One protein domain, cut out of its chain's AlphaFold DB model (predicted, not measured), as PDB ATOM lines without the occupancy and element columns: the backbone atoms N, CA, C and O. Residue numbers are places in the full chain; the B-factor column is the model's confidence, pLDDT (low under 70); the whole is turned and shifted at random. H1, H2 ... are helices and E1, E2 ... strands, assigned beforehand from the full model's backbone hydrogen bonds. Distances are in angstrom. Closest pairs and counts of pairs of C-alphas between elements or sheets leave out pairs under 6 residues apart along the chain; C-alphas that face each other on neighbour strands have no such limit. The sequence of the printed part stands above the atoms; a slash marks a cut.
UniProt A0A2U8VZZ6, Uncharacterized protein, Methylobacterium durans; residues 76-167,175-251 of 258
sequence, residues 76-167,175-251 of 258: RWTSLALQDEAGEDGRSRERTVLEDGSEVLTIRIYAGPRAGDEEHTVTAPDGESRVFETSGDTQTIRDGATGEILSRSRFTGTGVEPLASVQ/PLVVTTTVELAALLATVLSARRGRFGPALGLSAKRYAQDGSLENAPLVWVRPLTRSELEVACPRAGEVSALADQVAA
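What this domain is: This is residues 76 to 167 and 175 to 251 of the 258 residues of an uncharacterized protein of Methylobacterium durans (UniProt A0A2U8VZZ6). A twisted wall of seven antiparallel strands, E1 to E7, is covered on one face by the long helix H1 and, next to it, the small hairpin E8 and E9. H1 crosses strands E2, E3 and E4, while E9 packs on strands E4 to E7; short H2 sits by E6 and E7, and H3 leads away from it, residues 241 to 251 sticking out. The printed part has 169 residues, with three named helices and nine named strands in the order E1 E2 E3 E4 E5 E6 E7 H1 E8 E9 H2 H3, and its class is mixed, helices and strands. The large sheet runs in chain order from E1 to E7, antiparallel throughout. The whole is compact, with a radius of gyration of the C-alphas of 16.7 A and spans of 44 by 43 by 36 A.

How they stand to each other: The large sheet holds E1, residues 91 to 97, E2, 103 to 109, E3, 118 to 123, E4, 129 to 135, E5, 138 to 143, E6, 149 to 156, and E7, 159 to 162. It is a meander, each strand the antiparallel neighbour of the one before, with E1 and E7 as edge strands. E1 and E2 form a hairpin at 167 degrees, with N 94 and O 106 2.8 A apart, within hydrogen-bond range. In the hairpin E3 and E4, N 132 and O 120 are 2.8 A apart; in the hairpin E6 and E7, at 144 degrees, N 154 and O 161 are 2.8 A apart. H1, residues 178 to 193, is on the sheet at a height of 8.7 A, over E2, E3 and E4. It runs across the strands, at 63 degrees to E2 on the local plane; its closest C-alphas to E3 are those of Leu 184 and Val 122, 6.1 A apart. E8, residues 201 to 205, and E9, residues 222 to 226, form an antiparallel hairpin, with N 204 and O 223 2.9 A apart. The closest C-alphas of H1 and E9 are those of Ala 189 and Val 224, 6.3 A apart. Those of E7 and E8 are Val 160 and Gly 204, 6.2 A apart. H2, residues 229 to 235, is on the large sheet, its closest C-alphas to E7 being those of Ala 235 and Gly 159, 5.4 A apart. With H1 and H2 on one face, the sheet and helices make two layers. H3, residues 239 to 251, is not on the sheet; H2 and H3 only just touch, with 3 pairs of C-alphas within 8 A, and only at the corner by their link. In H1, H2 and H3 every O i to N i+4 pair is within hydrogen-bond range.

Where its parts are: E1 begins at C-alpha 91, (181.026, -84.174, 287.596), and is 20.0 A long. E2 measures 19.9 A, E3 16.5 A, E4 19.6 A, E5 17.0 A, E6 20.6 A and E7 10.1 A from first to last C-alpha. H1 begins at C-alpha 178, (198.661, -60.313, 279.562), and is 22.8 A long. E8 measures 12.7 A, E9 13.3 A, H2 10.0 A and H3 18.1 A. H3 ends at C-alpha 251, (219.604, -89.670, 292.946).

The domain as a whole: The two C-alphas farthest apart are those of Glu 88 and Gln 212, 51.3 A. Residues 168 to 174 are not printed, and C-alphas 167 and 175 lie 14.0 A apart across the cut. The link from E8 to E9 is long, with 16 residues. Residues 76 to 90 hold no named element, but residues 78 to 79 pair antiparallel with residues 96 to 97 of E1. The mean pLDDT of the printed part is 70.1; 57 residues are under 70, among them residues 76 to 89 and 193 to 222.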
ATOM      1  N   ARG A  76     200.809 -75.056 303.878       47.12
ATOM      2  CA  ARG A  76     199.550 -75.612 304.398       47.12
ATOM      3  C   ARG A  76     198.416 -75.353 303.407       47.12
ATOM      4  O   ARG A  76     197.687 -74.370 303.529       47.12
ATOM      5  N   TRP A  77     198.261 -76.226 302.418       46.25
ATOM      6  CA  TRP A  77     197.160 -76.155 301.452       46.25
ATOM      7  C   TRP A  77     195.935 -76.868 302.013       46.25
ATOM      8  O   TRP A  77     196.035 -77.978 302.532       46.25
ATOM      9  N   THR A  78     194.770 -76.225 301.932       48.25
ATOM     10  CA  THR A  78     193.517 -76.845 302.385       48.25
ATOM     11  C   THR A  78     192.716 -77.246 301.155       48.25
ATOM     12  O   THR A  78     192.107 -76.394 300.504       48.25
ATOM     13  N   SER A  79     192.744 -78.532 300.805       50.81
ATOM     14  CA  SER A  79     191.801 -79.096 299.837       50.81
ATOM     15  C   SER A  79     190.452 -79.231 300.534       50.81
ATOM     16  O   SER A  79     190.290 -80.047 301.436       50.81
ATOM     17  N   LEU A  80     189.492 -78.386 300.163       47.00
ATOM     18  CA  LEU A  80     188.170 -78.326 300.802       47.00
ATOM     19  C   LEU A  80     187.159 -79.309 300.188       47.00
ATOM     20  O   LEU A  80     185.985 -79.282 300.540       47.00
ATOM     21  N   ALA A  81     187.604 -80.178 299.281       43.97
ATOM     22  CA  ALA A  81     186.796 -81.235 298.695       43.97
ATOM     23  C   ALA A  81     187.640 -82.507 298.614       43.97
ATOM     24  O   ALA A  81     188.561 -82.611 297.805       43.97
ATOM     25  N   LEU A  82     187.344 -83.447 299.504       42.59
ATOM     26  CA  LEU A  82     187.964 -84.760 299.558       42.59
ATOM     27  C   LEU A  82     186.913 -85.748 299.067       42.59
ATOM     28  O   LEU A  82     186.156 -86.280 299.866       42.59
ATOM     29  N   GLN A  83     186.816 -85.878 297.743       44.72
ATOM     30  CA  GLN A  83     186.387 -87.087 297.039       44.72
ATOM     31  C   GLN A  83     186.430 -86.820 295.530       44.72
ATOM     32  O   GLN A  83     185.693 -85.995 295.002       44.72
ATOM     33  N   ASP A  84     187.281 -87.576 294.836       48.25
ATOM     34  CA  ASP A  84     187.295 -87.750 293.374       48.25
ATOM     35  C   ASP A  84     186.038 -88.536 292.897       48.25
ATOM     36  O   ASP A  84     186.029 -89.133 291.823       48.25
ATOM     37  N   GLU A  85     184.976 -88.571 293.712       51.69
ATOM     38  CA  GLU A  85     183.696 -89.202 293.411       51.69
ATOM     39  C   GLU A  85     182.921 -88.238 292.510       51.69
ATOM     40  O   GLU A  85     182.578 -87.117 292.902       51.69
ATOM     41  N   ALA A  86     182.676 -88.648 291.268       56.75
ATOM     42  CA  ALA A  86     181.758 -87.924 290.406       56.75
ATOM     43  C   ALA A  86     180.385 -87.872 291.094       56.75
ATOM     44  O   ALA A  86     179.851 -88.909 291.489       56.75
ATOM     45  N   GLY A  87     179.813 -86.673 291.238       61.22
ATOM     46  CA  GLY A  87     178.436 -86.523 291.699       61.22
ATOM     47  C   GLY A  87     177.460 -87.249 290.769       61.22
ATOM     48  O   GLY A  87     177.828 -87.668 289.671       61.22
ATOM     49  N   GLU A  88     176.188 -87.366 291.160       62.69
ATOM     50  CA  GLU A  88     175.146 -87.994 290.320       62.69
ATOM     51  C   GLU A  88     175.032 -87.365 288.915       62.69
ATOM     52  O   GLU A  88     174.566 -88.011 287.978       62.69
ATOM     53  N   ASP A  89     175.494 -86.121 288.740       68.19
ATOM     54  CA  ASP A  89     175.563 -85.413 287.457       68.19
ATOM     55  C   ASP A  89     176.798 -85.770 286.603       68.19
ATOM     56  O   ASP A  89     176.996 -85.203 285.524       68.19
ATOM     57  N   GLY A  90     177.632 -86.703 287.068       72.62
ATOM     58  CA  GLY A  90     178.851 -87.144 286.404       72.62
ATOM     59  C   GLY A  90     179.995 -86.133 286.474       72.62
ATOM     60  O   GLY A  90     180.890 -86.190 285.627       72.62
ATOM     61  N   ARG A  91     179.978 -85.194 287.429       73.12
ATOM     62  CA  ARG A  91     181.026 -84.174 287.596       73.12
ATOM     63  C   ARG A  91     181.679 -84.259 288.970       73.12
ATOM     64  O   ARG A  91     180.982 -84.389 289.969       73.12
ATOM     65  N   SER A  92     183.002 -84.114 289.039       77.44
ATOM     66  CA  SER A  92     183.694 -83.868 290.311       77.44
ATOM     67  C   SER A  92     184.098 -82.401 290.424       77.44
ATOM     68  O   SER A  92     184.291 -81.710 289.417       77.44
ATOM     69  N   ARG A  93     184.173 -81.905 291.662       78.75
ATOM     70  CA  ARG A  93     184.581 -80.535 291.978       78.75
ATOM     71  C   ARG A  93     185.603 -80.560 293.094       78.75
ATOM     72  O   ARG A  93     185.344 -81.107 294.158       78.75
ATOM     73  N   GLU A  94     186.726 -79.900 292.869       79.62
ATOM     74  CA  GLU A  94     187.813 -79.817 293.829       79.62
ATOM     75  C   GLU A  94     188.240 -78.368 294.023       79.62
ATOM     76  O   GLU A  94     188.512 -77.664 293.054       79.62
ATOM     77  N   ARG A  95     188.311 -77.919 295.277       78.06
ATOM     78  CA  ARG A  95     188.733 -76.561 295.629       78.06
ATOM     79  C   ARG A  95     190.013 -76.605 296.448       78.06
ATOM     80  O   ARG A  95     190.025 -77.186 297.535       78.06
ATOM     81  N   THR A  96     191.046 -75.931 295.961       77.75
ATOM     82  CA  THR A  96     192.336 -75.771 296.636       77.75
ATOM     83  C   THR A  96     192.538 -74.300 296.976       77.75
ATOM     84  O   THR A  96     192.505 -73.452 296.087       77.75
ATOM     85  N   VAL A  97     192.748 -73.993 298.256       79.19
ATOM     86  CA  VAL A  97     193.062 -72.632 298.721       79.19
ATOM     87  C   VAL A  97     194.529 -72.571 299.143       79.19
ATOM     88  O   VAL A  97     194.975 -73.391 299.952       79.19
ATOM     89  N   LEU A  98     195.261 -71.609 298.579       76.19
ATOM     90  CA  LEU A  98     196.677 -71.358 298.837       76.19
ATOM     91  C   LEU A  98     196.855 -70.369 300.006       76.19
ATOM     92  O   LEU A  98     195.918 -69.696 300.440       76.19
ATOM     93  N   GLU A  99     198.078 -70.280 300.534       72.62
ATOM     94  CA  GLU A  99     198.400 -69.452 301.709       72.62
ATOM     95  C   GLU A  99     198.237 -67.944 301.469       72.62
ATOM     96  O   GLU A  99     197.838 -67.202 302.374       72.62
ATOM     97  N   ASP A 100     198.507 -67.502 300.241       70.31
ATOM     98  CA  ASP A 100     198.339 -66.124 299.772       70.31
ATOM     99  C   ASP A 100     196.858 -65.721 299.625       70.31
ATOM    100  O   ASP A 100     196.545 -64.539 299.477       70.31
ATOM    101  N   GLY A 101     195.939 -66.684 299.743       71.81
ATOM    102  CA  GLY A 101     194.504 -66.501 299.551       71.81
ATOM    103  C   GLY A 101     194.040 -66.730 298.114       71.81
ATOM    104  O   GLY A 101     192.848 -66.551 297.856       71.81
ATOM    105  N   SER A 102     194.940 -67.131 297.212       76.94
ATOM    106  CA  SER A 102     194.585 -67.593 295.877       76.94
ATOM    107  C   SER A 102     193.791 -68.893 295.962       76.94
ATOM    108  O   SER A 102     193.960 -69.708 296.875       76.94
ATOM    109  N   GLU A 103     192.921 -69.104 294.990       83.31
ATOM    110  CA  GLU A 103     192.048 -70.264 294.935       83.31
ATOM    111  C   GLU A 103     192.064 -70.892 293.548       83.31
ATOM    112  O   GLU A 103     191.996 -70.196 292.537       83.31
ATOM    113  N   VAL A 104     192.086 -72.222 293.519       85.19
ATOM    114  CA  VAL A 104     191.866 -73.013 292.312       85.19
ATOM    115  C   VAL A 104     190.641 -73.895 292.517       85.19
ATOM    116  O   VAL A 104     190.639 -74.777 293.376       85.19
ATOM    117  N   LEU A 105     189.612 -73.673 291.703       84.38
ATOM    118  CA  LEU A 105     188.473 -74.570 291.556       84.38
ATOM    119  C   LEU A 105     188.683 -75.416 290.303       84.38
ATOM    120  O   LEU A 105     188.818 -74.881 289.210       84.38
ATOM    121  N   THR A 106     188.697 -76.731 290.459       86.00
ATOM    122  CA  THR A 106     188.787 -77.699 289.367       86.00
ATOM    123  C   THR A 106     187.466 -78.433 289.237       86.00
ATOM    124  O   THR A 106     186.964 -78.979 290.218       86.00
ATOM    125  N   ILE A 107     186.914 -78.465 288.032       81.44
ATOM    126  CA  ILE A 107     185.730 -79.238 287.678       81.44
ATOM    127  C   ILE A 107     186.143 -80.259 286.627       81.44
ATOM    128  O   ILE A 107     186.748 -79.906 285.617       81.44
ATOM    129  N   ARG A 108     185.810 -81.527 286.854       81.31
ATOM    130  CA  ARG A 108     186.080 -82.614 285.906       81.31
ATOM    131  C   ARG A 108     184.779 -83.266 285.499       81.31
ATOM    132  O   ARG A 108     183.922 -83.510 286.346       81.31
ATOM    133  N   ILE A 109     184.635 -83.550 284.213       76.88
ATOM    134  CA  ILE A 109     183.435 -84.173 283.663       76.88
ATOM    135  C   ILE A 109     183.765 -85.623 283.305       76.88
ATOM    136  O   ILE A 109     184.633 -85.878 282.480       76.88
ATOM    137  N   TYR A 110     183.064 -86.585 283.905       74.12
ATOM    138  CA  TYR A 110     183.283 -88.023 283.695       74.12
ATOM    139  C   TYR A 110     182.193 -88.682 282.845       74.12
ATOM    140  O   TYR A 110     182.401 -89.783 282.339       74.12
ATOM    141  N   ALA A 111     181.043 -88.026 282.662       70.31
ATOM    142  CA  ALA A 111     179.914 -88.579 281.920       70.31
ATOM    143  C   ALA A 111     179.317 -87.591 280.905       70.31
ATOM    144  O   ALA A 111     179.402 -86.371 281.048       70.31
ATOM    145  N   GLY A 112     178.665 -88.145 279.881       71.94
ATOM    146  CA  GLY A 112     177.987 -87.389 278.827       71.94
ATOM    147  C   GLY A 112     178.902 -86.955 277.670       71.94
ATOM    148  O   GLY A 112     180.047 -87.391 277.582       71.94
ATOM    149  N   PRO A 113     178.414 -86.084 276.765       69.94
ATOM    150  CA  PRO A 113     179.138 -85.678 275.549       69.94
ATOM    151  C   PRO A 113     180.460 -84.932 275.784       69.94
ATOM    152  O   PRO A 113     181.212 -84.718 274.841       69.94
ATOM    153  N   ARG A 114     180.709 -84.505 277.026       70.88
ATOM    154  CA  ARG A 114     181.901 -83.778 277.479       70.88
ATOM    155  C   ARG A 114     182.758 -84.597 278.448       70.88
ATOM    156  O   ARG A 114     183.551 -84.038 279.195       70.88
ATOM    157  N   ALA A 115     182.556 -85.914 278.503       70.62
ATOM    158  CA  ALA A 115     183.376 -86.780 279.340       70.62
ATOM    159  C   ALA A 115     184.861 -86.634 278.958       70.62
ATOM    160  O   ALA A 115     185.222 -86.774 277.792       70.62
ATOM    161  N   GLY A 116     185.704 -86.350 279.948       69.12
ATOM    162  CA  GLY A 116     187.122 -86.039 279.780       69.12
ATOM    163  C   GLY A 116     187.452 -84.544 279.729       69.12
ATOM    164  O   GLY A 116     188.634 -84.209 279.799       69.12
ATOM    165  N   ASP A 117     186.458 -83.654 279.648       84.06
ATOM    166  CA  ASP A 117     186.684 -82.210 279.741       84.06
ATOM    167  C   ASP A 117     187.046 -81.819 281.188       84.06
ATOM    168  O   ASP A 117     186.450 -82.302 282.163       84.06
ATOM    169  N   GLU A 118     188.010 -80.911 281.322       85.31
ATOM    170  CA  GLU A 118     188.431 -80.332 282.599       85.31
ATOM    171  C   GLU A 118     188.310 -78.803 282.528       85.31
ATOM    172  O   GLU A 118     188.670 -78.177 281.531       85.31
ATOM    173  N   GLU A 119     187.802 -78.190 283.591       89.44
ATOM    174  CA  GLU A 119     187.722 -76.739 283.748       89.44
ATOM    175  C   GLU A 119     188.441 -76.339 285.034       89.44
ATOM    176  O   GLU A 119     188.193 -76.905 286.100       89.44
ATOM    177  N   HIS A 120     189.316 -75.340 284.949       89.88
ATOM    178  CA  HIS A 120     189.985 -74.770 286.112       89.88
ATOM    179  C   HIS A 120     189.695 -73.279 286.208       89.88
ATOM    180  O   HIS A 120     190.046 -72.518 285.312       89.88
ATOM    181  N   THR A 121     189.111 -72.840 287.314       90.75
ATOM    182  CA  THR A 121     188.999 -71.419 287.645       90.75
ATOM    183  C   THR A 121     190.067 -71.066 288.665       90.75
ATOM    184  O   THR A 121     190.047 -71.571 289.788       90.75
ATOM    185  N   VAL A 122     190.992 -70.192 288.282       87.94
ATOM    186  CA  VAL A 122     192.016 -69.646 289.175       87.94
ATOM    187  C   VAL A 122     191.592 -68.244 289.563       87.94
ATOM    188  O   VAL A 122     191.321 -67.426 288.688       87.94
ATOM    189  N   THR A 123     191.536 -67.971 290.859       86.00
ATOM    190  CA  THR A 123     191.168 -66.670 291.414       86.00
ATOM    191  C   THR A 123     192.304 -66.165 292.293       86.00
ATOM    192  O   THR A 123     192.668 -66.828 293.263       86.00
ATOM    193  N   ALA A 124     192.862 -65.005 291.958       80.25
ATOM    194  CA  ALA A 124     193.866 -64.328 292.769       80.25
ATOM    195  C   ALA A 124     193.255 -63.759 294.067       80.25
ATOM    196  O   ALA A 124     192.030 -63.626 294.187       80.25
ATOM    197  N   PRO A 125     194.081 -63.353 295.051       76.12
ATOM    198  CA  PRO A 125     193.595 -62.789 296.313       76.12
ATOM    199  C   PRO A 125     192.835 -61.468 296.118       76.12
ATOM    200  O   PRO A 125     191.981 -61.092 296.928       76.12
ATOM    201  N   ASP A 126     193.125 -60.761 295.025       73.50
ATOM    202  CA  ASP A 126     192.422 -59.563 294.581       73.50
ATOM    203  C   ASP A 126     191.152 -59.871 293.767       73.50
ATOM    204  O   ASP A 126     190.519 -58.953 293.254       73.50
ATOM    205  N   GLY A 127     190.738 -61.135 293.670       76.12
ATOM    206  CA  GLY A 127     189.523 -61.567 292.990       76.12
ATOM    207  C   GLY A 127     189.569 -61.496 291.465       76.12
ATOM    208  O   GLY A 127     188.548 -61.795 290.845       76.12
ATOM    209  N   GLU A 128     190.691 -61.104 290.854       80.19
ATOM    210  CA  GLU A 128     190.879 -61.331 289.425       80.19
ATOM    211  C   GLU A 128     190.897 -62.836 289.162       80.19
ATOM    212  O   GLU A 128     191.424 -63.615 289.960       80.19
ATOM    213  N   SER A 129     190.267 -63.269 288.074       86.19
ATOM    214  CA  SER A 129     190.141 -64.693 287.793       86.19
ATOM    215  C   SER A 129     190.275 -65.023 286.317       86.19
ATOM    216  O   SER A 129     190.000 -64.208 285.430       86.19
ATOM    217  N   ARG A 130     190.728 -66.247 286.057       87.00
ATOM    218  CA  ARG A 130     190.842 -66.833 284.722       87.00
ATOM    219  C   ARG A 130     190.239 -68.223 284.737       87.00
ATOM    220  O   ARG A 130     190.479 -68.989 285.672       87.00
ATOM    221  N   VAL A 131     189.481 -68.531 283.693       88.56
ATOM    222  CA  VAL A 131     188.902 -69.859 283.478       88.56
ATOM    223  C   VAL A 131     189.686 -70.543 282.368       88.56
ATOM    224  O   VAL A 131     189.793 -70.006 281.267       88.56
ATOM    225  N   PHE A 132     190.247 -71.708 282.669       90.25
ATOM    226  CA  PHE A 132     190.992 -72.566 281.757       90.25
ATOM    227  C   PHE A 132     190.116 -73.773 281.429       90.25
ATOM    228  O   PHE A 132     190.011 -74.708 282.218       90.25
ATOM    229  N   GLU A 133     189.463 -73.730 280.273       90.56
ATOM    230  CA  GLU A 133     188.591 -74.794 279.773       90.56
ATOM    231  C   GLU A 133     189.397 -75.696 278.842       90.56
ATOM    232  O   GLU A 133     189.864 -75.238 277.800       90.56
ATOM    233  N   THR A 134     189.545 -76.973 279.172       88.81
ATOM    234  CA  THR A 134     190.202 -77.968 278.322       88.81
ATOM    235  C   THR A 134     189.188 -78.997 277.851       88.81
ATOM    236  O   THR A 134     188.557 -79.680 278.654       88.81
ATOM    237  N   SER A 135     189.098 -79.150 276.531       85.75
ATOM    238  CA  SER A 135     188.338 -80.209 275.877       85.75
ATOM    239  C   SER A 135     189.220 -80.910 274.851       85.75
ATOM    240  O   SER A 135     189.668 -80.302 273.874       85.75
ATOM    241  N   GLY A 136     189.522 -82.185 275.109       83.25
ATOM    242  CA  GLY A 136     190.469 -82.964 274.313       83.25
ATOM    243  C   GLY A 136     191.843 -82.291 274.220       83.25
ATOM    244  O   GLY A 136     192.525 -82.091 275.223       83.25
ATOM    245  N   ASP A 137     192.243 -81.941 273.001       83.00
ATOM    246  CA  ASP A 137     193.514 -81.277 272.701       83.00
ATOM    247  C   ASP A 137     193.409 -79.747 272.649       83.00
ATOM    248  O   ASP A 137     194.399 -79.079 272.368       83.00
ATOM    249  N   THR A 138     192.239 -79.170 272.920       86.38
ATOM    250  CA  THR A 138     191.989 -77.732 272.813       86.38
ATOM    251  C   THR A 138     191.781 -77.112 274.194       86.38
ATOM    252  O   THR A 138     191.030 -77.637 275.012       86.38
ATOM    253  N   GLN A 139     192.409 -75.962 274.444       88.12
ATOM    254  CA  GLN A 139     192.229 -75.157 275.648       88.12
ATOM    255  C   GLN A 139     191.731 -73.764 275.269       88.12
ATOM    256  O   GLN A 139     192.235 -73.128 274.343       88.12
ATOM    257  N   THR A 140     190.719 -73.287 275.986       87.38
ATOM    258  CA  THR A 140     190.221 -71.915 275.910       87.38
ATOM    259  C   THR A 140     190.458 -71.243 277.255       87.38
ATOM    260  O   THR A 140     190.062 -71.772 278.289       87.38
ATOM    261  N   ILE A 141     191.098 -70.075 277.237       83.62
ATOM    262  CA  ILE A 141     191.263 -69.225 278.415       83.62
ATOM    263  C   ILE A 141     190.277 -68.076 278.322       83.62
ATOM    264  O   ILE A 141     190.212 -67.384 277.298       83.62
ATOM    265  N   ARG A 142     189.547 -67.847 279.408       84.19
ATOM    266  CA  ARG A 142     188.596 -66.747 279.534       84.19
ATOM    267  C   ARG A 142     188.922 -65.851 280.709       84.19
ATOM    268  O   ARG A 142     189.474 -66.302 281.714       84.19
ATOM    269  N   ASP A 143     188.524 -64.594 280.590       81.75
ATOM    270  CA  ASP A 143     188.406 -63.719 281.746       81.75
ATOM    271  C   ASP A 143     187.277 -64.235 282.648       81.75
ATOM    272  O   ASP A 143     186.171 -64.503 282.177       81.75
ATOM    273  N   GLY A 144     187.550 -64.422 283.939       77.38
ATOM    274  CA  GLY A 144     186.574 -64.995 284.864       77.38
ATOM    275  C   GLY A 144     185.462 -64.031 285.282       77.38
ATOM    276  O   GLY A 144     184.445 -64.482 285.805       77.38
ATOM    277  N   ALA A 145     185.604 -62.724 285.033       76.19
ATOM    278  CA  ALA A 145     184.566 -61.740 285.326       76.19
ATOM    279  C   ALA A 145     183.634 -61.518 284.126       76.19
ATOM    280  O   ALA A 145     182.416 -61.454 284.291       76.19
ATOM    281  N   THR A 146     184.196 -61.390 282.921       74.06
ATOM    282  CA  THR A 146     183.442 -61.065 281.699       74.06
ATOM    283  C   THR A 146     183.083 -62.292 280.860       74.06
ATOM    284  O   THR A 146     182.170 -62.221 280.038       74.06
ATOM    285  N   GLY A 147     183.794 -63.412 281.029       75.81
ATOM    286  CA  GLY A 147     183.675 -64.597 280.175       75.81
ATOM    287  C   GLY A 147     184.283 -64.426 278.775       75.81
ATOM    288  O   GLY A 147     184.177 -65.339 277.942       75.81
ATOM    289  N   GLU A 148     184.912 -63.277 278.501       77.56
ATOM    290  CA  GLU A 148     185.573 -62.983 277.231       77.56
ATOM    291  C   GLU A 148     186.685 -63.997 276.957       77.56
ATOM    292  O   GLU A 148     187.451 -64.355 277.850       77.56
ATOM    293  N   ILE A 149     186.781 -64.464 275.709       77.00
ATOM    294  CA  ILE A 149     187.855 -65.367 275.290       77.00
ATOM    295  C   ILE A 149     189.137 -64.555 275.145       77.00
ATOM    296  O   ILE A 149     189.271 -63.758 274.218       77.00
ATOM    297  N   LEU A 150     190.089 -64.817 276.033       77.19
ATOM    298  CA  LEU A 150     191.410 -64.199 276.019       77.19
ATOM    299  C   LEU A 150     192.375 -64.965 275.119       77.19
ATOM    300  O   LEU A 150     193.219 -64.375 274.451       77.19
ATOM    301  N   SER A 151     192.259 -66.294 275.110       77.50
ATOM    302  CA  SER A 151     193.128 -67.156 274.318       77.50
ATOM    303  C   SER A 151     192.428 -68.455 273.955       77.50
ATOM    304  O   SER A 151     191.581 -68.958 274.695       77.50
ATOM    305  N   ARG A 152     192.802 -69.020 272.810       81.81
ATOM    306  CA  ARG A 152     192.453 -70.386 272.442       81.81
ATOM    307  C   ARG A 152     193.647 -71.038 271.770       81.81
ATOM    308  O   ARG A 152     194.255 -70.460 270.871       81.81
ATOM    309  N   SER A 153     193.959 -72.250 272.188       81.12
ATOM    310  CA  SER A 153     195.104 -72.997 271.690       81.12
ATOM    311  C   SER A 153     194.788 -74.482 271.598       81.12
ATOM    312  O   SER A 153     193.864 -74.981 272.239       81.12
ATOM    313  N   ARG A 154     195.545 -75.182 270.759       84.81
ATOM    314  CA  ARG A 154     195.484 -76.626 270.576       84.81
ATOM    315  C   ARG A 154     196.861 -77.219 270.826       84.81
ATOM    316  O   ARG A 154     197.851 -76.687 270.334       84.81
ATOM    317  N   PHE A 155     196.936 -78.308 271.573       80.06
ATOM    318  CA  PHE A 155     198.157 -79.082 271.719       80.06
ATOM    319  C   PHE A 155     198.294 -80.047 270.536       80.06
ATOM    320  O   PHE A 155     197.418 -80.875 270.293       80.06
ATOM    321  N   THR A 156     199.384 -79.935 269.785       80.31
ATOM    322  CA  THR A 156     199.708 -80.804 268.650       80.31
ATOM    323  C   THR A 156     201.022 -81.533 268.905       80.31
ATOM    324  O   THR A 156     201.749 -81.250 269.860       80.31
ATOM    325  N   GLY A 157     201.361 -82.481 268.029       70.62
ATOM    326  CA  GLY A 157     202.633 -83.196 268.119       70.62
ATOM    327  C   GLY A 157     203.871 -82.303 267.964       70.62
ATOM    328  O   GLY A 157     204.968 -82.725 268.301       70.62
ATOM    329  N   THR A 158     203.720 -81.070 267.482       70.88
ATOM    330  CA  THR A 158     204.809 -80.089 267.362       70.88
ATOM    331  C   THR A 158     204.784 -79.022 268.457       70.88
ATOM    332  O   THR A 158     205.620 -78.119 268.448       70.88
ATOM    333  N   GLY A 159     203.854 -79.119 269.412       69.38
ATOM    334  CA  GLY A 159     203.697 -78.183 270.522       69.38
ATOM    335  C   GLY A 159     202.348 -77.468 270.510       69.38
ATOM    336  O   GLY A 159     201.363 -77.956 269.968       69.38
ATOM    337  N   VAL A 160     202.280 -76.310 271.162       76.00
ATOM    338  CA  VAL A 160     201.031 -75.549 271.303       76.00
ATOM    339  C   VAL A 160     200.825 -74.639 270.097       76.00
ATOM    340  O   VAL A 160     201.641 -73.757 269.830       76.00
ATOM    341  N   GLU A 161     199.701 -74.808 269.410       75.19
ATOM    342  CA  GLU A 161     199.299 -74.011 268.254       75.19
ATOM    343  C   GLU A 161     198.138 -73.064 268.605       75.19
ATOM    344  O   GLU A 161     197.155 -73.487 269.218       75.19
ATOM    345  N   PRO A 162     198.209 -71.773 268.234       72.25
ATOM    346  CA  PRO A 162     197.117 -70.833 268.460       72.25
ATOM    347  C   PRO A 162     195.936 -71.125 267.526       72.25
ATOM    348  O   PRO A 162     196.111 -71.309 266.322       72.25
ATOM    349  N   LEU A 163     194.720 -71.071 268.064       73.62
ATOM    350  CA  LEU A 163     193.494 -71.080 267.271       73.62
ATOM    351  C   LEU A 163     192.934 -69.661 267.180       73.62
ATOM    352  O   LEU A 163     192.930 -68.915 268.158       73.62
ATOM    353  N   ALA A 164     192.433 -69.283 266.003       66.50
ATOM    354  CA  ALA A 164     191.817 -67.977 265.817       66.50
ATOM    355  C   ALA A 164     190.562 -67.843 266.699       66.50
ATOM    356  O   ALA A 164     189.614 -68.623 266.581       66.50
ATOM    357  N   SER A 165     190.543 -66.830 267.564       58.44
ATOM    358  CA  SER A 165     189.328 -66.360 268.227       58.44
ATOM    359  C   SER A 165     188.672 -65.292 267.356       58.44
ATOM    360  O   SER A 165     189.330 -64.335 266.949       58.44
ATOM    361  N   VAL A 166     187.377 -65.430 267.070       52.44
ATOM    362  CA  VAL A 166     186.616 -64.391 266.366       52.44
ATOM    363  C   VAL A 166     186.451 -63.203 267.315       52.44
ATOM    364  O   VAL A 166     185.616 -63.251 268.214       52.44
ATOM    365  N   GLN A 167     187.253 -62.152 267.137       44.81
ATOM    366  CA  GLN A 167     186.983 -60.860 267.764       44.81
ATOM    367  C   GLN A 167     186.017 -60.066 266.872       44.81
ATOM    368  O   GLN A 167     186.248 -59.970 265.661       44.81
ATOM    369  N   PRO A 175     195.313 -53.059 274.999       41.22
ATOM    370  CA  PRO A 175     196.357 -53.926 275.509       41.22
ATOM    371  C   PRO A 175     195.740 -54.723 276.658       41.22
ATOM    372  O   PRO A 175     195.544 -54.209 277.758       41.22
ATOM    373  N   LEU A 176     195.352 -55.962 276.366       44.97
ATOM    374  CA  LEU A 176     195.002 -56.944 277.376       44.97
ATOM    375  C   LEU A 176     196.178 -56.994 278.347       44.97
ATOM    376  O   LEU A 176     197.324 -57.115 277.923       44.97
ATOM    377  N   VAL A 177     195.912 -56.851 279.639       44.31
ATOM    378  CA  VAL A 177     196.929 -57.050 280.671       44.31
ATOM    379  C   VAL A 177     197.271 -58.546 280.648       44.31
ATOM    380  O   VAL A 177     196.598 -59.370 281.258       44.31
ATOM    381  N   VAL A 178     198.250 -58.919 279.816       52.97
ATOM    382  CA  VAL A 178     198.661 -60.313 279.562       52.97
ATOM    383  C   VAL A 178     199.326 -60.922 280.801       52.97
ATOM    384  O   VAL A 178     199.225 -62.129 281.022       52.97
ATOM    385  N   THR A 179     199.944 -60.092 281.647       58.75
ATOM    386  CA  THR A 179     200.708 -60.514 282.832       58.75
ATOM    387  C   THR A 179     199.877 -61.355 283.800       58.75
ATOM    388  O   THR A 179     200.308 -62.440 284.185       58.75
ATOM    389  N   THR A 180     198.648 -60.936 284.108       70.38
ATOM    390  CA  THR A 180     197.798 -61.631 285.089       70.38
ATOM    391  C   THR A 180     197.371 -63.016 284.617       70.38
ATOM    392  O   THR A 180     197.248 -63.940 285.415       70.38
ATOM    393  N   THR A 181     197.226 -63.225 283.306       75.19
ATOM    394  CA  THR A 181     196.913 -64.556 282.763       75.19
ATOM    395  C   THR A 181     198.078 -65.529 282.949       75.19
ATOM    396  O   THR A 181     197.858 -66.684 283.306       75.19
ATOM    397  N   VAL A 182     199.313 -65.064 282.739       74.81
ATOM    398  CA  VAL A 182     200.524 -65.881 282.909       74.81
ATOM    399  C   VAL A 182     200.754 -66.228 284.381       74.81
ATOM    400  O   VAL A 182     201.068 -67.373 284.700       74.81
ATOM    401  N   GLU A 183     200.547 -65.270 285.283       78.00
ATOM    402  CA  GLU A 183     200.667 -65.487 286.730       78.00
ATOM    403  C   GLU A 183     199.648 -66.516 287.238       78.00
ATOM    404  O   GLU A 183     200.015 -67.495 287.892       78.00
ATOM    405  N   LEU A 184     198.374 -66.357 286.868       83.12
ATOM    406  CA  LEU A 184     197.310 -67.288 287.257       83.12
ATOM    407  C   LEU A 184     197.516 -68.684 286.647       83.12
ATOM    408  O   LEU A 184     197.238 -69.698 287.290       83.12
ATOM    409  N   ALA A 185     198.073 -68.761 285.440       80.56
ATOM    410  CA  ALA A 185     198.474 -70.020 284.826       80.56
ATOM    411  C   ALA A 185     199.629 -70.716 285.571       80.56
ATOM    412  O   ALA A 185     199.604 -71.937 285.740       80.56
ATOM    413  N   ALA A 186     200.628 -69.966 286.041       76.50
ATOM    414  CA  ALA A 186     201.728 -70.512 286.835       76.50
ATOM    415  C   ALA A 186     201.246 -71.039 288.200       76.50
ATOM    416  O   ALA A 186     201.682 -72.108 288.646       76.50
ATOM    417  N   LEU A 187     200.294 -70.346 288.835       80.06
ATOM    418  CA  LEU A 187     199.620 -70.837 290.041       80.06
ATOM    419  C   LEU A 187     198.884 -72.153 289.772       80.06
ATOM    420  O   LEU A 187     199.056 -73.119 290.519       80.06
ATOM    421  N   LEU A 188     198.132 -72.231 288.671       82.81
ATOM    422  CA  LEU A 188     197.465 -73.468 288.272       82.81
ATOM    423  C   LEU A 188     198.462 -74.606 288.038       82.81
ATOM    424  O   LEU A 188     198.260 -75.707 288.548       82.81
ATOM    425  N   ALA A 189     199.564 -74.356 287.329       75.00
ATOM    426  CA  ALA A 189     200.610 -75.356 287.132       75.00
ATOM    427  C   ALA A 189     201.223 -75.822 288.457       75.00
ATOM    428  O   ALA A 189     201.516 -77.003 288.613       75.00
ATOM    429  N   THR A 190     201.371 -74.941 289.444       73.94
ATOM    430  CA  THR A 190     201.854 -75.333 290.775       73.94
ATOM    431  C   THR A 190     200.879 -76.302 291.452       73.94
ATOM    432  O   THR A 190     201.286 -77.369 291.912       73.94
ATOM    433  N   VAL A 191     199.578 -75.990 291.430       77.75
ATOM    434  CA  VAL A 191     198.526 -76.853 291.998       77.75
ATOM    435  C   VAL A 191     198.440 -78.193 291.266       77.75
ATOM    436  O   VAL A 191     198.341 -79.241 291.902       77.75
ATOM    437  N   LEU A 192     198.511 -78.188 289.934       79.25
ATOM    438  CA  LEU A 192     198.451 -79.408 289.128       79.25
ATOM    439  C   LEU A 192     199.720 -80.264 289.270       79.25
ATOM    440  O   LEU A 192     199.619 -81.486 289.213       79.25
ATOM    441  N   SER A 193     200.889 -79.657 289.512       69.12
ATOM    442  CA  SER A 193     202.161 -80.373 289.730       69.12
ATOM    443  C   SER A 193     202.168 -81.180 291.021       69.12
ATOM    444  O   SER A 193     202.819 -82.218 291.097       69.12
ATOM    445  N   ALA A 194     201.449 -80.715 292.041       66.62
ATOM    446  CA  ALA A 194     201.356 -81.414 293.315       66.62
ATOM    447  C   ALA A 194     200.431 -82.642 293.271       66.62
ATOM    448  O   ALA A 194     200.433 -83.450 294.202       66.62
ATOM    449  N   ARG A 195     199.640 -82.813 292.201       66.75
ATOM    450  CA  ARG A 195     198.748 -83.966 292.045       66.75
ATOM    451  C   ARG A 195     199.540 -85.185 291.578       66.75
ATOM    452  O   ARG A 195     200.191 -85.163 290.536       66.75
ATOM    453  N   ARG A 196     199.455 -86.282 292.332       46.94
ATOM    454  CA  ARG A 196     200.071 -87.564 291.955       46.94
ATOM    455  C   ARG A 196     199.290 -88.224 290.808       46.94
ATOM    456  O   ARG A 196     198.069 -88.127 290.753       46.94
ATOM    457  N   GLY A 197     199.995 -88.926 289.912       49.69
ATOM    458  CA  GLY A 197     199.390 -89.852 288.937       49.69
ATOM    459  C   GLY A 197     199.438 -89.451 287.454       49.69
ATOM    460  O   GLY A 197     198.961 -90.217 286.619       49.69
ATOM    461  N   ARG A 198     200.017 -88.299 287.086       51.97
ATOM    462  CA  ARG A 198     200.235 -87.883 285.680       51.97
ATOM    463  C   ARG A 198     201.639 -87.284 285.507       51.97
ATOM    464  O   ARG A 198     202.277 -86.947 286.503       51.97
ATOM    465  N   PHE A 199     202.134 -87.159 284.269       51.47
ATOM    466  CA  PHE A 199     203.328 -86.336 284.030       51.47
ATOM    467  C   PHE A 199     202.971 -84.889 284.384       51.47
ATOM    468  O   PHE A 199     201.822 -84.476 284.198       51.47
ATOM    469  N   GLY A 200     203.926 -84.159 284.966       59.09
ATOM    470  CA  GLY A 200     203.698 -82.808 285.480       59.09
ATOM    471  C   GLY A 200     203.025 -81.883 284.452       59.09
ATOM    472  O   GLY A 200     203.128 -82.117 283.243       59.09
ATOM    473  N   PRO A 201     202.301 -80.847 284.905       67.50
ATOM    474  CA  PRO A 201     201.632 -79.918 284.011       67.50
ATOM    475  C   PRO A 201     202.639 -79.235 283.094       67.50
ATOM    476  O   PRO A 201     203.663 -78.722 283.541       67.50
ATOM    477  N   ALA A 202     202.331 -79.215 281.803       64.38
ATOM    478  CA  ALA A 202     203.079 -78.426 280.846       64.38
ATOM    479  C   ALA A 202     202.535 -77.002 280.830       64.38
ATOM    480  O   ALA A 202     201.328 -76.798 280.691       64.38
ATOM    481  N   LEU A 203     203.455 -76.045 280.932       67.25
ATOM    482  CA  LEU A 203     203.229 -74.642 280.619       67.25
ATOM    483  C   LEU A 203     203.716 -74.377 279.195       67.25
ATOM    484  O   LEU A 203     204.918 -74.350 278.938       67.25
ATOM    485  N   GLY A 204     202.790 -74.214 278.256       63.41
ATOM    486  CA  GLY A 204     203.121 -73.888 276.872       63.41
ATOM    487  C   GLY A 204     203.042 -72.390 276.633       63.41
ATOM    488  O   GLY A 204     201.943 -71.850 276.614       63.41
ATOM    489  N   LEU A 205     204.188 -71.739 276.426       64.25
ATOM    490  CA  LEU A 205     204.266 -70.326 276.055       64.25
ATOM    491  C   LEU A 205     204.588 -70.194 274.565       64.25
ATOM    492  O   LEU A 205     205.656 -70.619 274.127       64.25
ATOM    493  N   SER A 206     203.708 -69.577 273.771       53.22
ATOM    494  CA  SER A 206     204.069 -69.210 272.393       53.22
ATOM    495  C   SER A 206     204.825 -67.876 272.422       53.22
ATOM    496  O   SER A 206     204.238 -66.791 272.345       53.22
ATOM    497  N   ALA A 207     206.147 -67.944 272.540       47.62
ATOM    498  CA  ALA A 207     207.000 -66.788 272.316       47.62
ATOM    499  C   ALA A 207     207.145 -66.574 270.800       47.62
ATOM    500  O   ALA A 207     207.885 -67.289 270.132       47.62
ATOM    501  N   LYS A 208     206.476 -65.557 270.236       42.41
ATOM    502  CA  LYS A 208     206.786 -65.105 268.860       42.41
ATOM    503  C   LYS A 208     208.187 -64.482 268.761       42.41
ATOM    504  O   LYS A 208     208.691 -64.270 267.661       42.41
ATOM    505  N   ARG A 209     208.811 -64.165 269.902       38.50
ATOM    506  CA  ARG A 209     210.157 -63.601 270.008       38.50
ATOM    507  C   ARG A 209     210.752 -63.947 271.371       38.50
ATOM    508  O   ARG A 209     210.100 -63.733 272.386       38.50
ATOM    509  N   TYR A 210     211.986 -64.442 271.391       40.06
ATOM    510  CA  TYR A 210     212.793 -64.501 272.609       40.06
ATOM    511  C   TYR A 210     213.237 -63.072 272.956       40.06
ATOM    512  O   TYR A 210     213.955 -62.451 272.167       40.06
ATOM    513  N   ALA A 211     212.776 -62.528 274.082       46.34
ATOM    514  CA  ALA A 211     213.237 -61.244 274.603       46.34
ATOM    515  C   ALA A 211     214.272 -61.509 275.706       46.34
ATOM    516  O   ALA A 211     214.011 -62.241 276.658       46.34
ATOM    517  N   GLN A 212     215.483 -60.971 275.541       41.00
ATOM    518  CA  GLN A 212     216.598 -61.177 276.480       41.00
ATOM    519  C   GLN A 212     216.371 -60.520 277.851       41.00
ATOM    520  O   GLN A 212     217.112 -60.811 278.785       41.00
ATOM    521  N   ASP A 213     215.368 -59.653 277.976       49.56
ATOM    522  CA  ASP A 213     215.002 -58.975 279.221       49.56
ATOM    523  C   ASP A 213     214.131 -59.836 280.152       49.56
ATOM    524  O   ASP A 213     213.856 -59.425 281.276       49.56
ATOM    525  N   GLY A 214     213.706 -61.029 279.712       46.53
ATOM    526  CA  GLY A 214     212.834 -61.908 280.491       46.53
ATOM    527  C   GLY A 214     211.402 -61.381 280.642       46.53
ATOM    528  O   GLY A 214     210.643 -61.927 281.443       46.53
ATOM    529  N   SER A 215     211.017 -60.341 279.891       45.81
ATOM    530  CA  SER A 215     209.676 -59.767 279.968       45.81
ATOM    531  C   SER A 215     208.648 -60.694 279.309       45.81
ATOM    532  O   SER A 215     208.690 -60.969 278.107       45.81
ATOM    533  N   LEU A 216     207.690 -61.170 280.110       50.09
ATOM    534  CA  LEU A 216     206.525 -61.942 279.663       50.09
ATOM    535  C   LEU A 216     205.355 -61.040 279.229       50.09
ATOM    536  O   LEU A 216     204.287 -61.552 278.897       50.09
ATOM    537  N   GLU A 217     205.550 -59.714 279.180       45.84
ATOM    538  CA  GLU A 217     204.501 -58.710 278.920       45.84
ATOM    539  C   GLU A 217     203.753 -58.907 277.589       45.84
ATOM    540  O   GLU A 217     202.659 -58.381 277.418       45.84
ATOM    541  N   ASN A 218     204.299 -59.701 276.659       47.62
ATOM    542  CA  ASN A 218     203.704 -59.974 275.349       47.62
ATOM    543  C   ASN A 218     203.610 -61.472 275.000       47.62
ATOM    544  O   ASN A 218     203.532 -61.803 273.817       47.62
ATOM    545  N   ALA A 219     203.650 -62.386 275.978       51.34
ATOM    546  CA  ALA A 219     203.495 -63.827 275.743       51.34
ATOM    547  C   ALA A 219     201.995 -64.207 275.747       51.34
ATOM    548  O   ALA A 219     201.445 -64.488 276.808       51.34
ATOM    549  N   PRO A 220     201.284 -64.221 274.601       54.62
ATOM    550  CA  PRO A 220     199.816 -64.161 274.588       54.62
ATOM    551  C   PRO A 220     199.141 -65.521 274.807       54.62
ATOM    552  O   PRO A 220     197.925 -65.660 274.676       54.62
ATOM    553  N   LEU A 221     199.927 -66.569 275.018       60.84
ATOM    554  CA  LEU A 221     199.489 -67.938 274.811       60.84
ATOM    555  C   LEU A 221     200.064 -68.773 275.927       60.84
ATOM    556  O   LEU A 221     201.271 -68.983 275.952       60.84
ATOM    557  N   VAL A 222     199.191 -69.200 276.832       66.44
ATOM    558  CA  VAL A 222     199.539 -70.073 277.942       66.44
ATOM    559  C   VAL A 222     198.694 -71.330 277.808       66.44
ATOM    560  O   VAL A 222     197.475 -71.257 277.805       66.44
ATOM    561  N   TRP A 223     199.332 -72.475 277.612       71.81
ATOM    562  CA  TRP A 223     198.698 -73.780 277.774       71.81
ATOM    563  C   TRP A 223     199.027 -74.291 279.168       71.81
ATOM    564  O   TRP A 223     200.202 -74.279 279.522       71.81
ATOM    565  N   VAL A 224     198.042 -74.748 279.939       80.69
ATOM    566  CA  VAL A 224     198.280 -75.320 281.275       80.69
ATOM    567  C   VAL A 224     197.488 -76.602 281.450       80.69
ATOM    568  O   VAL A 224     196.273 -76.552 281.629       80.69
ATOM    569  N   ARG A 225     198.162 -77.755 281.407       77.69
ATOM    570  CA  ARG A 225     197.550 -79.060 281.712       77.69
ATOM    571  C   ARG A 225     198.616 -80.137 281.940       77.69
ATOM    572  O   ARG A 225     199.651 -80.084 281.275       77.69
ATOM    573  N   PRO A 226     198.367 -81.147 282.796       71.44
ATOM    574  CA  PRO A 226     199.096 -82.413 282.765       71.44
ATOM    575  C   PRO A 226     199.127 -82.998 281.353       71.44
ATOM    576  O   PRO A 226     198.080 -83.139 280.718       71.44
ATOM    577  N   LEU A 227     200.315 -83.350 280.868       72.00
ATOM    578  CA  LEU A 227     200.461 -84.102 279.622       72.00
ATOM    579  C   LEU A 227     200.545 -85.600 279.917       72.00
ATOM    580  O   LEU A 227     200.962 -86.036 280.991       72.00
ATOM    581  N   THR A 228     200.149 -86.413 278.950       73.19
ATOM    582  CA  THR A 228     200.467 -87.842 278.936       73.19
ATOM    583  C   THR A 228     201.908 -88.062 278.472       73.19
ATOM    584  O   THR A 228     202.516 -87.195 277.839       73.19
ATOM    585  N   ARG A 229     202.464 -89.251 278.747       71.62
ATOM    586  CA  ARG A 229     203.821 -89.607 278.298       71.62
ATOM    587  C   ARG A 229     203.968 -89.499 276.785       71.62
ATOM    588  O   ARG A 229     204.934 -88.930 276.297       71.62
ATOM    589  N   SER A 230     202.984 -90.032 276.067       76.69
ATOM    590  CA  SER A 230     202.952 -90.041 274.608       76.69
ATOM    591  C   SER A 230     202.885 -88.630 274.032       76.69
ATOM    592  O   SER A 230     203.595 -88.333 273.081       76.69
ATOM    593  N   GLU A 231     202.080 -87.738 274.619       74.38
ATOM    594  CA  GLU A 231     202.013 -86.335 274.185       74.38
ATOM    595  C   GLU A 231     203.352 -85.617 274.391       74.38
ATOM    596  O   GLU A 231     203.803 -84.884 273.511       74.38
ATOM    597  N   LEU A 232     204.011 -85.860 275.531       75.19
ATOM    598  CA  LEU A 232     205.316 -85.281 275.836       75.19
ATOM    599  C   LEU A 232     206.411 -85.793 274.893       75.19
ATOM    600  O   LEU A 232     207.185 -84.992 274.384       75.19
ATOM    601  N   GLU A 233     206.491 -87.102 274.655       75.88
ATOM    602  CA  GLU A 233     207.530 -87.706 273.805       75.88
ATOM    603  C   GLU A 233     207.402 -87.277 272.337       75.88
ATOM    604  O   GLU A 233     208.416 -87.074 271.670       75.88
ATOM    605  N   VAL A 234     206.174 -87.072 271.847       80.00
ATOM    606  CA  VAL A 234     205.940 -86.547 270.495       80.00
ATOM    607  C   VAL A 234     206.377 -85.080 270.397       80.00
ATOM    608  O   VAL A 234     207.104 -84.728 269.470       80.00
ATOM    609  N   ALA A 235     206.001 -84.237 271.366       72.00
ATOM    610  CA  ALA A 235     206.351 -82.813 271.360       72.00
ATOM    611  C   ALA A 235     207.829 -82.542 271.693       72.00
ATOM    612  O   ALA A 235     208.403 -81.540 271.268       72.00
ATOM    613  N   CYS A 236     208.456 -83.416 272.479       74.19
ATOM    614  CA  CYS A 236     209.825 -83.294 272.962       74.19
ATOM    615  C   CYS A 236     210.564 -84.626 272.748       74.19
ATOM    616  O   CYS A 236     210.684 -85.413 273.688       74.19
ATOM    617  N   PRO A 237     211.149 -84.870 271.558       76.19
ATOM    618  CA  PRO A 237     211.793 -86.149 271.232       76.19
ATOM    619  C   PRO A 237     212.917 -86.564 272.193       76.19
ATOM    620  O   PRO A 237     213.202 -87.744 272.359       76.19
ATOM    621  N   ARG A 238     213.556 -85.586 272.851       73.19
ATOM    622  CA  ARG A 238     214.624 -85.804 273.840       73.19
ATOM    623  C   ARG A 238     214.131 -85.837 275.289       73.19
ATOM    624  O   ARG A 238     214.954 -85.869 276.199       73.19
ATOM    625  N   ALA A 239     212.817 -85.825 275.531       69.88
ATOM    626  CA  ALA A 239     212.254 -85.816 276.881       69.88
ATOM    627  C   ALA A 239     212.792 -86.974 277.735       69.88
ATOM    628  O   ALA A 239     213.176 -86.755 278.878       69.88
ATOM    629  N   GLY A 240     212.916 -88.176 277.158       72.56
ATOM    630  CA  GLY A 240     213.470 -89.340 277.855       72.56
ATOM    631  C   GLY A 240     214.925 -89.157 278.304       72.56
ATOM    632  O   GLY A 240     215.261 -89.508 279.431       72.56
ATOM    633  N   GLU A 241     215.774 -88.561 277.460       75.38
ATOM    634  CA  GLU A 241     217.170 -88.258 277.812       75.38
ATOM    635  C   GLU A 241     217.252 -87.227 278.943       75.38
ATOM    636  O   GLU A 241     218.021 -87.397 279.889       75.38
ATOM    637  N   VAL A 242     216.441 -86.165 278.861       73.50
ATOM    638  CA  VAL A 242     216.400 -85.102 279.875       73.50
ATOM    639  C   VAL A 242     215.903 -85.646 281.214       73.50
ATOM    640  O   VAL A 242     216.517 -85.368 282.242       73.50
ATOM    641  N   SER A 243     214.836 -86.451 281.212       71.00
ATOM    642  CA  SER A 243     214.325 -87.098 282.423       71.00
ATOM    643  C   SER A 243     215.359 -88.031 283.045       71.00
ATOM    644  O   SER A 243     215.600 -87.938 284.242       71.00
ATOM    645  N   ALA A 244     216.038 -88.860 282.244       72.56
ATOM    646  CA  ALA A 244     217.073 -89.763 282.751       72.56
ATOM    647  C   ALA A 244     218.229 -89.007 283.425       72.56
ATOM    648  O   ALA A 244     218.696 -89.407 284.493       72.56
ATOM    649  N   LEU A 245     218.664 -87.887 282.834       74.38
ATOM    650  CA  LEU A 245     219.697 -87.040 283.425       74.38
ATOM    651  C   LEU A 245     219.210 -86.378 284.723       74.38
ATOM    652  O   LEU A 245     219.934 -86.371 285.718       74.38
ATOM    653  N   ALA A 246     217.986 -85.845 284.737       72.12
ATOM    654  CA  ALA A 246     217.399 -85.228 285.924       72.12
ATOM    655  C   ALA A 246     217.246 -86.232 287.081       72.12
ATOM    656  O   ALA A 246     217.612 -85.919 288.215       72.12
ATOM    657  N   ASP A 247     216.785 -87.451 286.791       73.75
ATOM    658  CA  ASP A 247     216.647 -88.535 287.766       73.75
ATOM    659  C   ASP A 247     218.007 -88.959 288.333       73.75
ATOM    660  O   ASP A 247     218.146 -89.158 289.544       73.75
ATOM    661  N   GLN A 248     219.036 -89.034 287.482       78.94
ATOM    662  CA  GLN A 248     220.404 -89.328 287.904       78.94
ATOM    663  C   GLN A 248     220.942 -88.256 288.865       78.94
ATOM    664  O   GLN A 248     221.483 -88.593 289.920       78.94
ATOM    665  N   VAL A 249     220.767 -86.972 288.535       77.81
ATOM    666  CA  VAL A 249     221.181 -85.853 289.398       77.81
ATOM    667  C   VAL A 249     220.409 -85.869 290.721       77.81
ATOM    668  O   VAL A 249     221.006 -85.728 291.790       77.81
ATOM    669  N   ALA A 250     219.095 -86.107 290.685       73.00
ATOM    670  CA  ALA A 250     218.276 -86.211 291.890       73.00
ATOM    671  C   ALA A 250     218.717 -87.378 292.791       73.00
ATOM    672  O   ALA A 250     218.760 -87.231 294.015       73.00
ATOM    673  N   ALA A 251     219.078 -88.525 292.208       75.44
ATOM    674  CA  ALA A 251     219.604 -89.670 292.946       75.44
ATOM    675  C   ALA A 251     220.947 -89.351 293.620       75.44
ATOM    676  O   ALA A 251     221.123 -89.669 294.796       75.44
TER     677      ALA A 251